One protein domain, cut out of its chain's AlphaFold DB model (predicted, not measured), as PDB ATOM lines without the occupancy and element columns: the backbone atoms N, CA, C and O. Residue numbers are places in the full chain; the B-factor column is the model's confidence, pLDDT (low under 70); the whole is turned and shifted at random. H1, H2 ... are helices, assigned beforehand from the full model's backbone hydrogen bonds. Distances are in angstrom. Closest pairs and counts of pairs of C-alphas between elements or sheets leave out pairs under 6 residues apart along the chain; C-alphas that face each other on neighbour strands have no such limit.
ATOM      1  N   VAL A 458       5.119  -1.304  87.793       87.88
ATOM      2  CA  VAL A 458       6.467  -1.780  88.155       87.88
ATOM      3  C   VAL A 458       7.572  -0.859  87.618       87.88
ATOM      4  O   VAL A 458       8.600  -0.689  88.272       87.88
ATOM      5  N   THR A 459       7.360  -0.202  86.478       88.88
ATOM      6  CA  THR A 459       8.293   0.776  85.898       88.88
ATOM      7  C   THR A 459       8.275   2.089  86.683       88.88
ATOM      8  O   THR A 459       9.334   2.642  86.982       88.88
ATOM      9  N   ILE A 460       7.093   2.544  87.113       89.62
ATOM     10  CA  ILE A 460       6.932   3.690  88.025       89.62
ATOM     11  C   ILE A 460       7.620   3.402  89.371       89.62
ATOM     12  O   ILE A 460       8.399   4.221  89.860       89.62
ATOM     13  N   PHE A 461       7.413   2.211  89.936       90.06
ATOM     14  CA  PHE A 461       8.031   1.777  91.191       90.06
ATOM     15  C   PHE A 461       9.562   1.662  91.085       90.06
ATOM     16  O   PHE A 461      10.275   2.183  91.948       90.06
ATOM     17  N   ARG A 462      10.081   1.067  89.997       89.94
ATOM     18  CA  ARG A 462      11.526   1.014  89.698       89.94
ATOM     19  C   ARG A 462      12.134   2.407  89.564       89.94
ATOM     20  O   ARG A 462      13.213   2.628  90.103       89.94
ATOM     21  N   TYR A 463      11.454   3.357  88.918       91.94
ATOM     22  CA  TYR A 463      11.938   4.737  88.866       91.94
ATOM     23  C   TYR A 463      11.963   5.385  90.259       91.94
ATOM     24  O   TYR A 463      12.961   5.993  90.646       91.94
ATOM     25  N   CYS A 464      10.891   5.237  91.041       88.00
ATOM     26  CA  CYS A 464      10.800   5.826  92.376       88.00
ATOM     27  C   CYS A 464      11.881   5.295  93.336       88.00
ATOM     28  O   CYS A 464      12.464   6.100  94.063       88.00
ATOM     29  N   LEU A 465      12.200   3.995  93.317       86.56
ATOM     30  CA  LEU A 465      13.189   3.396  94.230       86.56
ATOM     31  C   LEU A 465      14.623   3.289  93.680       86.56
ATOM     32  O   LEU A 465      15.548   3.137  94.475       86.56
ATOM     33  N   GLY A 466      14.821   3.355  92.361       84.38
ATOM     34  CA  GLY A 466      16.129   3.164  91.725       84.38
ATOM     35  C   GLY A 466      17.160   4.253  92.044       84.38
ATOM     36  O   GLY A 466      16.816   5.397  92.363       84.38
ATOM     37  N   GLY A 467      18.441   3.902  91.915       82.75
ATOM     38  CA  GLY A 467      19.553   4.848  91.976       82.75
ATOM     39  C   GLY A 467      19.586   5.791  90.768       82.75
ATOM     40  O   GLY A 467      18.793   5.672  89.832       82.75
ATOM     41  N   LEU A 468      20.525   6.743  90.758       81.94
ATOM     42  CA  LEU A 468      20.667   7.691  89.641       81.94
ATOM     43  C   LEU A 468      20.931   6.973  88.306       81.94
ATOM     44  O   LEU A 468      20.331   7.339  87.297       81.94
ATOM     45  N   THR A 469      21.755   5.921  88.318       83.69
ATOM     46  CA  THR A 469      22.070   5.090  87.144       83.69
ATOM     47  C   THR A 469      20.873   4.262  86.673       83.69
ATOM     48  O   THR A 469      20.607   4.200  85.476       83.69
ATOM     49  N   ASP A 470      20.102   3.673  87.594       83.69
ATOM     50  CA  ASP A 470      18.884   2.933  87.234       83.69
ATOM     51  C   ASP A 470      17.857   3.871  86.595       83.69
ATOM     52  O   ASP A 470      17.268   3.552  85.566       83.69
ATOM     53  N   ARG A 471      17.678   5.062  87.182       89.00
ATOM     54  CA  ARG A 471      16.774   6.100  86.677       89.00
ATOM     55  C   ARG A 471      17.214   6.650  85.323       89.00
ATOM     56  O   ARG A 471      16.343   6.923  84.505       89.00
ATOM     57  N   SER A 472      18.513   6.827  85.066       85.00
ATOM     58  CA  SER A 472      18.995   7.351  83.781       85.00
ATOM     59  C   SER A 472      18.893   6.316  82.658       85.00
ATOM     60  O   SER A 472      18.438   6.659  81.568       85.00
ATOM     61  N   LEU A 473      19.214   5.046  82.931       86.19
ATOM     62  CA  LEU A 473      19.003   3.941  81.987       86.19
ATOM     63  C   LEU A 473      17.514   3.749  81.677       86.19
ATOM     64  O   LEU A 473      17.134   3.719  80.508       86.19
ATOM     65  N   LEU A 474      16.670   3.705  82.713       89.94
ATOM     66  CA  LEU A 474      15.224   3.544  82.566       89.94
ATOM     67  C   LEU A 474      14.582   4.739  81.845       89.94
ATOM     68  O   LEU A 474      13.666   4.555  81.050       89.94
ATOM     69  N   LEU A 475      15.076   5.967  82.063       89.88
ATOM     70  CA  LEU A 475      14.620   7.124  81.289       89.88
ATOM     71  C   LEU A 475      15.055   7.066  79.834       89.88
ATOM     72  O   LEU A 475      14.249   7.418  78.983       89.88
ATOM     73  N   LYS A 476      16.278   6.615  79.535       88.12
ATOM     74  CA  LYS A 476      16.721   6.434  78.149       88.12
ATOM     75  C   LYS A 476      15.831   5.419  77.425       88.12
ATOM     76  O   LYS A 476      15.367   5.703  76.327       88.12
ATOM     77  N   GLU A 477      15.546   4.285  78.065       87.62
ATOM     78  CA  GLU A 477      14.650   3.242  77.552       87.62
ATOM     79  C   GLU A 477      13.240   3.793  77.270       87.62
ATOM     80  O   GLU A 477      12.799   3.778  76.120       87.62
ATOM     81  N   ILE A 478      12.570   4.370  78.276       87.75
ATOM     82  CA  ILE A 478      11.201   4.906  78.142       87.75
ATOM     83  C   ILE A 478      11.148   6.053  77.121       87.75
ATOM     84  O   ILE A 478      10.288   6.058  76.245       87.75
ATOM     85  N   ALA A 479      12.070   7.015  77.187       86.31
ATOM     86  CA  ALA A 479      12.047   8.189  76.314       86.31
ATOM     87  C   ALA A 479      12.290   7.865  74.832       86.31
ATOM     88  O   ALA A 479      11.831   8.617  73.980       86.31
ATOM     89  N   THR A 480      12.964   6.754  74.515       84.81
ATOM     90  CA  THR A 480      13.097   6.269  73.126       84.81
ATOM     91  C   THR A 480      11.946   5.376  72.649       84.81
ATOM     92  O   THR A 480      11.936   5.004  71.478       84.81
ATOM     93  N   THR A 481      10.994   5.007  73.517       82.50
ATOM     94  CA  THR A 481       9.974   3.982  73.207       82.50
ATOM     95  C   THR A 481       8.517   4.417  73.378       82.50
ATOM     96  O   THR A 481       7.659   3.807  72.743       82.50
ATOM     97  N   VAL A 482       8.214   5.446  74.181       84.69
ATOM     98  CA  VAL A 482       6.827   5.883  74.467       84.69
ATOM     99  C   VAL A 482       6.537   7.305  73.962       84.69
ATOM    100  O   VAL A 482       7.450   8.122  73.807       84.69
ATOM    101  N   SER A 483       5.259   7.614  73.724       87.12
ATOM    102  CA  SER A 483       4.800   8.918  73.227       87.12
ATOM    103  C   SER A 483       4.919  10.047  74.260       87.12
ATOM    104  O   SER A 483       5.080   9.821  75.464       87.12
ATOM    105  N   ASP A 484       4.778  11.292  73.798       86.69
ATOM    106  CA  ASP A 484       4.819  12.482  74.656       86.69
ATOM    107  C   ASP A 484       3.642  12.546  75.648       86.69
ATOM    108  O   ASP A 484       3.784  13.080  76.755       86.69
ATOM    109  N   GLU A 485       2.492  11.960  75.308       87.56
ATOM    110  CA  GLU A 485       1.362  11.750  76.217       87.56
ATOM    111  C   GLU A 485       1.673  10.678  77.269       87.56
ATOM    112  O   GLU A 485       1.394  10.870  78.456       87.56
ATOM    113  N   GLU A 486       2.272   9.563  76.852       88.31
ATOM    114  CA  GLU A 486       2.570   8.413  77.712       88.31
ATOM    115  C   GLU A 486       3.656   8.753  78.741       88.31
ATOM    116  O   GLU A 486       3.468   8.539  79.943       88.31
ATOM    117  N   ILE A 487       4.744   9.398  78.306       91.12
ATOM    118  CA  ILE A 487       5.787   9.901  79.209       91.12
ATOM    119  C   ILE A 487       5.288  11.069  80.068       91.12
ATOM    120  O   ILE A 487       5.762  11.250  81.191       91.12
ATOM    121  N   SER A 488       4.291  11.834  79.605       89.12
ATOM    122  CA  SER A 488       3.616  12.840  80.432       89.12
ATOM    123  C   SER A 488       2.793  12.209  81.554       89.12
ATOM    124  O   SER A 488       2.875  12.686  82.687       89.12
ATOM    125  N   GLY A 489       2.064  11.125  81.267       90.06
ATOM    126  CA  GLY A 489       1.352  10.332  82.271       90.06
ATOM    127  C   GLY A 489       2.310   9.695  83.279       90.06
ATOM    128  O   GLY A 489       2.139   9.867  84.484       90.06
ATOM    129  N   PHE A 490       3.383   9.057  82.800       92.31
ATOM    130  CA  PHE A 490       4.453   8.509  83.642       92.31
ATOM    131  C   PHE A 490       5.095   9.578  84.545       92.31
ATOM    132  O   PHE A 490       5.223   9.372  85.753       92.31
ATOM    133  N   ALA A 491       5.419  10.755  83.998       93.38
ATOM    134  CA  ALA A 491       5.970  11.883  84.752       93.38
ATOM    135  C   ALA A 491       5.026  12.397  85.855       93.38
ATOM    136  O   ALA A 491       5.482  12.896  86.886       93.38
ATOM    137  N   GLU A 492       3.713  12.285  85.650       92.31
ATOM    138  CA  GLU A 492       2.689  12.683  86.619       92.31
ATOM    139  C   GLU A 492       2.465  11.619  87.694       92.31
ATOM    140  O   GLU A 492       2.439  11.968  88.875       92.31
ATOM    141  N   GLN A 493       2.438  10.333  87.330       92.31
ATOM    142  CA  GLN A 493       2.381   9.235  88.298       92.31
ATOM    143  C   GLN A 493       3.633   9.191  89.182       92.31
ATOM    144  O   GLN A 493       3.524   9.173  90.407       92.31
ATOM    145  N   VAL A 494       4.837   9.281  88.604       92.56
ATOM    146  CA  VAL A 494       6.080   9.375  89.390       92.56
ATOM    147  C   VAL A 494       6.039  10.576  90.336       92.56
ATOM    148  O   VAL A 494       6.394  10.445  91.507       92.56
ATOM    149  N   SER A 495       5.580  11.744  89.875       92.44
ATOM    150  CA  SER A 495       5.449  12.935  90.728       92.44
ATOM    151  C   SER A 495       4.445  12.760  91.869       92.44
ATOM    152  O   SER A 495       4.608  13.407  92.905       92.44
ATOM    153  N   LEU A 496       3.415  11.931  91.683       88.94
ATOM    154  CA  LEU A 496       2.423  11.601  92.702       88.94
ATOM    155  C   LEU A 496       3.015  10.643  93.745       88.94
ATOM    156  O   LEU A 496       3.037  10.976  94.928       88.94
ATOM    157  N   TYR A 497       3.561   9.501  93.314       87.19
ATOM    158  CA  TYR A 497       4.081   8.465  94.217       87.19
ATOM    159  C   TYR A 497       5.378   8.859  94.943       87.19
ATOM    160  O   TYR A 497       5.593   8.439  96.077       87.19
ATOM    161  N   SER A 498       6.227   9.693  94.334       86.81
ATOM    162  CA  SER A 498       7.423  10.249  94.995       86.81
ATOM    163  C   SER A 498       7.136  11.469  95.880       86.81
ATOM    164  O   SER A 498       8.005  11.897  96.639       86.81
ATOM    165  N   GLY A 499       5.962  12.095  95.733       87.50
ATOM    166  CA  GLY A 499       5.645  13.393  96.334       87.50
ATOM    167  C   GLY A 499       6.513  14.567  95.843       87.50
ATOM    168  O   GLY A 499       6.462  15.643  96.441       87.50
ATOM    169  N   CYS A 500       7.320  14.389  94.788       85.81
ATOM    170  CA  CYS A 500       8.326  15.354  94.343       85.81
ATOM    171  C   CYS A 500       8.092  15.808  92.891       85.81
ATOM    172  O   CYS A 500       8.392  15.099  91.928       85.81
ATOM    173  N   SER A 501       7.623  17.047  92.724       86.88
ATOM    174  CA  SER A 501       7.331  17.648  91.413       86.88
ATOM    175  C   SER A 501       8.556  17.858  90.516       86.88
ATOM    176  O   SER A 501       8.400  17.971  89.299       86.88
ATOM    177  N   HIS A 502       9.773  17.856  91.071       88.69
ATOM    178  CA  HIS A 502      11.004  17.956  90.281       88.69
ATOM    179  C   HIS A 502      11.169  16.774  89.316       88.69
ATOM    180  O   HIS A 502      11.634  16.977  88.195       88.69
ATOM    181  N   HIS A 503      10.717  15.568  89.688       89.19
ATOM    182  CA  HIS A 503      10.764  14.416  88.786       89.19
ATOM    183  C   HIS A 503       9.884  14.626  87.546       89.19
ATOM    184  O   HIS A 503      10.321  14.308  86.445       89.19
ATOM    185  N   ARG A 504       8.713  15.276  87.667       90.38
ATOM    186  CA  ARG A 504       7.867  15.612  86.501       90.38
ATOM    187  C   ARG A 504       8.614  16.463  85.471       90.38
ATOM    188  O   ARG A 504       8.407  16.293  84.274       90.38
ATOM    189  N   HIS A 505       9.476  17.373  85.929       87.75
ATOM    190  CA  HIS A 505      10.313  18.192  85.054       87.75
ATOM    191  C   HIS A 505      11.509  17.403  84.501       87.75
ATOM    192  O   HIS A 505      11.726  17.419  83.295       87.75
ATOM    193  N   GLN A 506      12.237  16.665  85.347       89.19
ATOM    194  CA  GLN A 506      13.384  15.842  84.933       89.19
ATOM    195  C   GLN A 506      13.014  14.818  83.851       89.19
ATOM    196  O   GLN A 506      13.732  14.685  82.866       89.19
ATOM    197  N   ILE A 507      11.875  14.138  84.004       92.06
ATOM    198  CA  ILE A 507      11.392  13.116  83.067       92.06
ATOM    199  C   ILE A 507      11.057  13.741  81.704       92.06
ATOM    200  O   ILE A 507      11.522  13.259  80.674       92.06
ATOM    201  N   LYS A 508      10.316  14.858  81.687       90.25
ATOM    202  CA  LYS A 508       9.991  15.568  80.435       90.25
ATOM    203  C   LYS A 508      11.223  16.209  79.787       90.25
ATOM    204  O   LYS A 508      11.301  16.263  78.566       90.25
ATOM    205  N   MET A 509      12.201  16.651  80.578       89.75
ATOM    206  CA  MET A 509      13.469  17.164  80.054       89.75
ATOM    207  C   MET A 509      14.328  16.049  79.439       89.75
ATOM    208  O   MET A 509      14.929  16.266  78.393       89.75
ATOM    209  N   ALA A 510      14.342  14.846  80.025       90.06
ATOM    210  CA  ALA A 510      15.038  13.692  79.455       90.06
ATOM    211  C   ALA A 510      14.472  13.286  78.081       90.06
ATOM    212  O   ALA A 510      15.252  12.987  77.183       90.06
ATOM    213  N   LYS A 511      13.142  13.353  77.898       92.06
ATOM    214  CA  LYS A 511      12.486  13.154  76.593       92.06
ATOM    215  C   LYS A 511      12.984  14.163  75.558       92.06
ATOM    216  O   LYS A 511      13.620  13.776  74.587       92.06
ATOM    217  N   ARG A 512      12.835  15.460  75.852       90.81
ATOM    218  CA  ARG A 512      13.276  16.553  74.966       90.81
ATOM    219  C   ARG A 512      14.769  16.491  74.623       90.81
ATOM    220  O   ARG A 512      15.129  16.683  73.470       90.81
ATOM    221  N   LEU A 513      15.635  16.169  75.587       89.69
ATOM    222  CA  LEU A 513      17.075  15.975  75.351       89.69
ATOM    223  C   LEU A 513      17.387  14.791  74.423       89.69
ATOM    224  O   LEU A 513      18.429  14.804  73.775       89.69
ATOM    225  N   ILE A 514      16.506  13.791  74.340       89.12
ATOM    226  CA  ILE A 514      16.629  12.670  73.406       89.12
ATOM    227  C   ILE A 514      16.045  13.038  72.036       89.12
ATOM    228  O   ILE A 514      16.747  12.872  71.043       89.12
ATOM    229  N   ASP A 515      14.833  13.595  71.951       89.62
ATOM    230  CA  ASP A 515      14.211  13.927  70.657       89.62
ATOM    231  C   ASP A 515      14.916  15.102  69.963       89.62
ATOM    232  O   ASP A 515      15.484  14.957  68.879       89.62
ATOM    233  N   GLU A 516      14.918  16.274  70.608       91.06
ATOM    234  CA  GLU A 516      15.489  17.509  70.062       91.06
ATOM    235  C   GLU A 516      17.013  17.382  69.947       91.06
ATOM    236  O   GLU A 516      17.600  17.887  68.994       91.06
ATOM    237  N   GLY A 517      17.646  16.637  70.862       89.25
ATOM    238  CA  GLY A 517      19.072  16.306  70.796       89.25
ATOM    239  C   GLY A 517      19.431  15.388  69.626       89.25
ATOM    240  O   GLY A 517      20.448  15.617  68.975       89.25
ATOM    241  N   THR A 518      18.590  14.401  69.290       87.94
ATOM    242  CA  THR A 518      18.800  13.548  68.103       87.94
ATOM    243  C   THR A 518      18.610  14.347  66.813       87.94
ATOM    244  O   THR A 518      19.413  14.224  65.890       87.94
ATOM    245  N   VAL A 519      17.595  15.217  66.751       88.75
ATOM    246  CA  VAL A 519      17.388  16.113  65.598       88.75
ATOM    247  C   VAL A 519      18.565  17.079  65.437       88.75
ATOM    248  O   VAL A 519      19.098  17.201  64.335       88.75
ATOM    249  N   ALA A 520      19.022  17.711  66.524       88.94
ATOM    250  CA  ALA A 520      20.195  18.580  66.516       88.94
ATOM    251  C   ALA A 520      21.462  17.831  66.071       88.94
ATOM    252  O   ALA A 520      22.182  18.317  65.204       88.94
ATOM    253  N   TRP A 521      21.709  16.623  66.586       87.31
ATOM    254  CA  TRP A 521      22.864  15.818  66.186       87.31
ATOM    255  C   TRP A 521      22.842  15.443  64.696       87.31
ATOM    256  O   TRP A 521      23.872  15.532  64.025       87.31
ATOM    257  N   ASN A 522      21.680  15.087  64.144       86.25
ATOM    258  CA  ASN A 522      21.545  14.762  62.719       86.25
ATOM    259  C   ASN A 522      21.777  15.987  61.811       86.25
ATOM    260  O   ASN A 522      22.286  15.836  60.701       86.25
ATOM    261  N   LEU A 523      21.456  17.198  62.288       85.88
ATOM    262  CA  LEU A 523      21.775  18.457  61.604       85.88
ATOM    263  C   LEU A 523      23.280  18.773  61.671       85.88
ATOM    264  O   LEU A 523      23.898  18.970  60.626       85.88
ATOM    265  N   ILE A 524      23.872  18.739  62.870       84.94
ATOM    266  CA  ILE A 524      25.298  19.024  63.130       84.94
ATOM    267  C   ILE A 524      26.210  18.065  62.351       84.94
ATOM    268  O   ILE A 524      27.196  18.479  61.744       84.94
ATOM    269  N   SER A 525      25.875  16.773  62.341       82.50
ATOM    270  CA  SER A 525      26.630  15.748  61.610       82.50
ATOM    271  C   SER A 525      26.365  15.741  60.102       82.50
ATOM    272  O   SER A 525      27.162  15.195  59.339       82.50
ATOM    273  N   GLN A 526      25.235  16.299  59.654       80.75
ATOM    274  CA  GLN A 526      24.701  16.133  58.295       80.75
ATOM    275  C   GLN A 526      24.545  14.647  57.888       80.75
ATOM    276  O   GLN A 526      24.578  14.309  56.704       80.75
ATOM    277  N   ASN A 527      24.358  13.754  58.870       68.31
ATOM    278  CA  ASN A 527      24.413  12.285  58.765       68.31
ATOM    279  C   ASN A 527      25.797  11.687  58.417       68.31
ATOM    280  O   ASN A 527      25.884  10.499  58.102       68.31
ATOM    281  N   ASN A 528      26.887  12.458  58.494       69.75
ATOM    282  CA  ASN A 528      28.245  11.922  58.390       69.75
ATOM    283  C   ASN A 528      28.691  11.300  59.721       69.75
ATOM    284  O   ASN A 528      28.462  11.861  60.790       69.75
ATOM    285  N   LEU A 529      29.411  10.177  59.653       63.59
ATOM    286  CA  LEU A 529      30.016   9.538  60.832       63.59
ATOM    287  C   LEU A 529      31.207  10.334  61.399       63.59
ATOM    288  O   LEU A 529      31.550  10.183  62.567       63.59
ATOM    289  N   GLN A 530      31.829  11.185  60.578       66.75
ATOM    290  CA  GLN A 530      32.991  11.998  60.929       66.75
ATOM    291  C   GLN A 530      32.603  13.476  61.019       66.75
ATOM    292  O   GLN A 530      32.278  14.100  60.011       66.75
ATOM    293  N   VAL A 531      32.680  14.040  62.225       72.75
ATOM    294  CA  VAL A 531      32.359  15.446  62.515       72.75
ATOM    295  C   VAL A 531      33.534  16.068  63.267       72.75
ATOM    296  O   VAL A 531      34.003  15.500  64.250       72.75
ATOM    297  N   GLN A 532      34.023  17.232  62.826       77.81
ATOM    298  CA  GLN A 532      35.113  17.922  63.527       77.81
ATOM    299  C   GLN A 532      34.611  18.480  64.864       77.81
ATOM    300  O   GLN A 532      33.735  19.349  64.908       77.81
ATOM    301  N   TRP A 533      35.173  17.965  65.959       79.62
ATOM    302  CA  TRP A 533      34.738  18.267  67.324       79.62
ATOM    303  C   TRP A 533      34.815  19.763  67.646       79.62
ATOM    304  O   TRP A 533      33.926  20.327  68.278       79.62
ATOM    305  N   GLU A 534      35.862  20.411  67.144       77.75
ATOM    306  CA  GLU A 534      36.196  21.816  67.353       77.75
ATOM    307  C   GLU A 534      35.163  22.771  66.724       77.75
ATOM    308  O   GLU A 534      35.040  23.912  67.166       77.75
ATOM    309  N   SER A 535      34.389  22.307  65.735       74.00
ATOM    310  CA  SER A 535      33.218  23.022  65.203       74.00
ATOM    311  C   SER A 535      31.918  22.583  65.880       74.00
ATOM    312  O   SER A 535      31.104  23.427  66.245       74.00
ATOM    313  N   ALA A 536      31.737  21.275  66.098       81.75
ATOM    314  CA  ALA A 536      30.502  20.724  66.657       81.75
ATOM    315  C   ALA A 536      30.220  21.178  68.098       81.75
ATOM    316  O   ALA A 536      29.063  21.389  68.450       81.75
ATOM    317  N   VAL A 537      31.252  21.345  68.937       84.00
ATOM    318  CA  VAL A 537      31.088  21.621  70.377       84.00
ATOM    319  C   VAL A 537      30.251  22.875  70.661       84.00
ATOM    320  O   VAL A 537      29.382  22.836  71.530       84.00
ATOM    321  N   PHE A 538      30.438  23.951  69.891       82.75
ATOM    322  CA  PHE A 538      29.686  25.198  70.067       82.75
ATOM    323  C   PHE A 538      28.206  25.043  69.705       82.75
ATOM    324  O   PHE A 538      27.344  25.563  70.413       82.75
ATOM    325  N   GLU A 539      27.894  24.303  68.637       85.38
ATOM    326  CA  GLU A 539      26.507  24.068  68.228       85.38
ATOM    327  C   GLU A 539      25.807  23.079  69.174       85.38
ATOM    328  O   GLU A 539      24.669  23.316  69.571       85.38
ATOM    329  N   ILE A 540      26.502  22.035  69.644       87.44
ATOM    330  CA  ILE A 540      25.998  21.126  70.691       87.44
ATOM    331  C   ILE A 540      25.643  21.909  71.967       87.44
ATOM    332  O   ILE A 540      24.581  21.683  72.549       87.44
ATOM    333  N   GLU A 541      26.499  22.839  72.401       86.62
ATOM    334  CA  GLU A 541      26.264  23.649  73.602       86.62
ATOM    335  C   GLU A 541      25.091  24.632  73.425       86.62
ATOM    336  O   GLU A 541      24.242  24.752  74.313       86.62
ATOM    337  N   GLU A 542      24.984  25.284  72.262       86.88
ATOM    338  CA  GLU A 542      23.874  26.191  71.949       86.88
ATOM    339  C   GLU A 542      22.529  25.445  71.875       86.88
ATOM    340  O   GLU A 542      21.528  25.894  72.444       86.88
ATOM    341  N   GLN A 543      22.498  24.272  71.231       89.00
ATOM    342  CA  GLN A 543      21.304  23.425  71.160       89.00
ATOM    343  C   GLN A 543      20.942  22.862  72.542       89.00
ATOM    344  O   GLN A 543      19.772  22.899  72.922       89.00
ATOM    345  N   PHE A 544      21.917  22.453  73.363       88.00
ATOM    346  CA  PHE A 544      21.662  22.057  74.752       88.00
ATOM    347  C   PHE A 544      20.997  23.181  75.564       88.00
ATOM    348  O   PHE A 544      20.010  22.923  76.255       88.00
ATOM    349  N   MET A 545      21.470  24.429  75.450       86.44
ATOM    350  CA  MET A 545      20.864  25.576  76.142       86.44
ATOM    351  C   MET A 545      19.436  25.881  75.656       86.44
ATOM    352  O   MET A 545      18.567  26.190  76.479       86.44
ATOM    353  N   LYS A 546      19.158  25.731  74.350       88.25
ATOM    354  CA  LYS A 546      17.801  25.836  73.774       88.25
ATOM    355  C   LYS A 546      16.867  24.761  74.345       88.25
ATOM    356  O   LYS A 546      15.806  25.093  74.884       88.25
ATOM    357  N   ILE A 547      17.285  23.492  74.307       87.75
ATOM    358  CA  ILE A 547      16.499  22.353  74.806       87.75
ATOM    359  C   ILE A 547      16.248  22.502  76.311       87.75
ATOM    360  O   ILE A 547      15.097  22.511  76.750       87.75
ATOM    361  N   ALA A 548      17.298  22.728  77.104       83.25
ATOM    362  CA  ALA A 548      17.198  22.946  78.547       83.25
ATOM    363  C   ALA A 548      16.441  24.236  78.925       83.25
ATOM    364  O   ALA A 548      16.071  24.408  80.088       83.25
ATOM    365  N   SER A 549      16.207  25.131  77.957       78.69
ATOM    366  CA  SER A 549      15.574  26.443  78.131       78.69
ATOM    367  C   SER A 549      16.278  27.288  79.202       78.69
ATOM    368  O   SER A 549      15.641  27.946  80.026       78.69
ATOM    369  N   CYS A 550      17.613  27.240  79.201       72.69
ATOM    370  CA  CYS A 550      18.472  27.844  80.213       72.69
ATOM    371  C   CYS A 550      19.623  28.611  79.553       72.69
ATOM    372  O   CYS A 550      20.479  28.019  78.905       72.69
ATOM    373  N   SER A 551      19.660  29.931  79.746       66.69
ATOM    374  CA  SER A 551      20.649  30.837  79.143       66.69
ATOM    375  C   SER A 551      21.874  31.117  80.028       66.69
ATOM    376  O   SER A 551      22.628  32.043  79.746       66.69
ATOM    377  N   SER A 552      22.030  30.396  81.143       64.50
ATOM    378  CA  SER A 552      23.066  30.650  82.161       64.50
ATOM    379  C   SER A 552      23.804  29.394  82.637       64.50
ATOM    380  O   SER A 552      24.662  29.482  83.514       64.50
ATOM    381  N   ARG A 553      23.492  28.221  82.069       68.88
ATOM    382  CA  ARG A 553      24.174  26.956  82.365       68.88
ATOM    383  C   ARG A 553      24.456  26.189  81.077       68.88
ATOM    384  O   ARG A 553      23.612  25.435  80.597       68.88
ATOM    385  N   SER A 554      25.668  26.372  80.574       74.12
ATOM    386  CA  SER A 554      26.278  25.560  79.526       74.12
ATOM    387  C   SER A 554      26.564  24.124  79.991       74.12
ATOM    388  O   SER A 554      26.302  23.733  81.138       74.12
ATOM    389  N   LEU A 555      27.101  23.312  79.081       77.44
ATOM    390  CA  LEU A 555      27.670  22.009  79.405       77.44
ATOM    391  C   LEU A 555      28.927  22.182  80.276       77.44
ATOM    392  O   LEU A 555      29.735  23.083  80.067       77.44
ATOM    393  N   THR A 556      29.100  21.319  81.280       77.44
ATOM    394  CA  THR A 556      30.315  21.329  82.109       77.44
ATOM    395  C   THR A 556      31.504  20.752  81.335       77.44
ATOM    396  O   THR A 556      31.332  20.021  80.360       77.44
ATOM    397  N   GLN A 557      32.727  20.999  81.811       71.75
ATOM    398  CA  GLN A 557      33.933  20.383  81.244       71.75
ATOM    399  C   GLN A 557      33.868  18.842  81.249       71.75
ATOM    400  O   GLN A 557      34.350  18.216  80.308       71.75
ATOM    401  N   GLN A 558      33.219  18.241  82.256       72.00
ATOM    402  CA  GLN A 558      32.927  16.804  82.292       72.00
ATOM    403  C   GLN A 558      31.917  16.401  81.207       72.00
ATOM    404  O   GLN A 558      32.188  15.486  80.441       72.00
ATOM    405  N   ASN A 559      30.783  17.100  81.078       75.25
ATOM    406  CA  ASN A 559      29.810  16.796  80.024       75.25
ATOM    407  C   ASN A 559      30.465  16.866  78.631       75.25
ATOM    408  O   ASN A 559      30.251  15.991  77.795       75.25
ATOM    409  N   ASN A 560      31.297  17.884  78.393       73.75
ATOM    410  CA  ASN A 560      32.011  18.056  77.130       73.75
ATOM    411  C   ASN A 560      33.052  16.948  76.894       73.75
ATOM    412  O   ASN A 560      33.222  16.530  75.750       73.75
ATOM    413  N   SER A 561      33.715  16.423  77.934       72.00
ATOM    414  CA  SER A 561      34.618  15.273  77.785       72.00
ATOM    415  C   SER A 561      33.861  13.962  77.537       72.00
ATOM    416  O   SER A 561      34.289  13.171  76.697       72.00
ATOM    417  N   GLU A 562      32.706  13.758  78.176       72.81
ATOM    418  CA  GLU A 562      31.837  12.599  77.949       72.81
ATOM    419  C   GLU A 562      31.284  12.587  76.518       72.81
ATOM    420  O   GLU A 562      31.451  11.586  75.817       72.81
ATOM    421  N   VAL A 563      30.724  13.705  76.035       69.94
ATOM    422  CA  VAL A 563      30.220  13.825  74.654       69.94
ATOM    423  C   VAL A 563      31.361  13.692  73.634       69.94
ATOM    424  O   VAL A 563      31.197  12.960  72.656       69.94
ATOM    425  N   ARG A 564      32.549  14.271  73.887       72.56
ATOM    426  CA  ARG A 564      33.742  14.045  73.043       72.56
ATOM    427  C   ARG A 564      34.156  12.572  73.014       72.56
ATOM    428  O   ARG A 564      34.552  12.063  71.972       72.56
ATOM    429  N   SER A 565      34.046  11.862  74.138       65.38
ATOM    430  CA  SER A 565      34.363  10.428  74.206       65.38
ATOM    431  C   SER A 565      33.354   9.541  73.469       65.38
ATOM    432  O   SER A 565      33.663   8.382  73.200       65.38
ATOM    433  N   LEU A 566      32.158  10.059  73.165       65.06
ATOM    434  CA  LEU A 566      31.132   9.370  72.385       65.06
ATOM    435  C   LEU A 566      31.292   9.644  70.887       65.06
ATOM    436  O   LEU A 566      31.225   8.702  70.107       65.06
ATOM    437  N   THR A 567      31.588  10.884  70.480       61.31
ATOM    438  CA  THR A 567      31.885  11.206  69.072       61.31
ATOM    439  C   THR A 567      33.188  10.560  68.595       61.31
ATOM    440  O   THR A 567      33.224  10.002  67.503       61.31
ATOM    441  N   MET A 568      34.227  10.517  69.438       55.88
ATOM    442  CA  MET A 568      35.482   9.814  69.122       55.88
ATOM    443  C   MET A 568      35.338   8.285  69.023       55.88
ATOM    444  O   MET A 568      36.188   7.652  68.410       55.88
ATOM    445  N   ARG A 569      34.280   7.676  69.584       48.12
ATOM    446  CA  ARG A 569      34.008   6.226  69.459       48.12
ATOM    447  C   ARG A 569      33.317   5.828  68.151       48.12
ATOM    448  O   ARG A 569      33.041   4.652  67.963       48.12
TER     449      ARG A 569
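Overview. This is residues 458 to 569 of the 572 residues of the protein "uncharacterized protein LOC107941431 isoform X2" of Gossypium hirsutum (UniProt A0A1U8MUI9). One long helix, H4, runs through the model; H2 and H3 pack on its first part, with H1 packed on H2 and H3 and apart from H4, while H5 folds back along H4 toward its middle, and H6 lies beyond H5, away from H4. The printed part has 112 residues with six named helices, H1 to H6 in chain order, and no named strand; the class is all helix. It is only just compact, close to loose, with a radius of gyration of the C-alphas of 15.5 A, and elongated, spanning 44 by 29 by 24 A.

Along the chain. H1, residues 458 to 465, begins at C-alpha 458 (6.467, -1.780, 88.155). H2 is residues 468 to 479, and H3, residues 484 to 497, is 20.0 A long. H4, residues 501 to 525, measures 35.6 A and has a kink of 26 degrees near residue 519. H5, residues 533 to 548, measures 21.3 A. H6, residues 557 to 569, ends at C-alpha 569 (34.008, 6.226, 69.459).

Arrangement. H4 is the hub. H3 touches its residues 501 to 511 alone, at a shallow tilt of 30 degrees, a hairpin; the closest C-alphas, of Ala 491 and Arg 504, are 4.5 A apart. H2 touches H4 with residues 475 to 479 alone, at a steep tilt of 63 degrees; the closest C-alphas are Ala 479 and Lys 511, 5.0 A. H1 touches H3, closest at the C-alphas of Ile 460 and Val 494, 5.9 A. H5 and H4 form a hairpin, closest at the C-alphas of Leu 513 and Ile 547, 6.4 A. H6 only just touches H5, with 3 pairs of C-alphas within 8 A, the closest Trp 533 and Arg 564, 7.2 A. H4 and H6 are apart. Every O i to N i+4 pair is within hydrogen-bond range in H1, H2 and H3; in H4 it is 18 of 21, in H5 10 of 12, in H6 8 of 9.

Size, cuts and confidence. The C-alphas farthest apart, of Gly 499 and Gln 530, are 44.8 A apart. The printed part has no cut, and no link is long. Confidence is under 70 at residues 527 to 530, 551 to 553, 563 and 565 to 569.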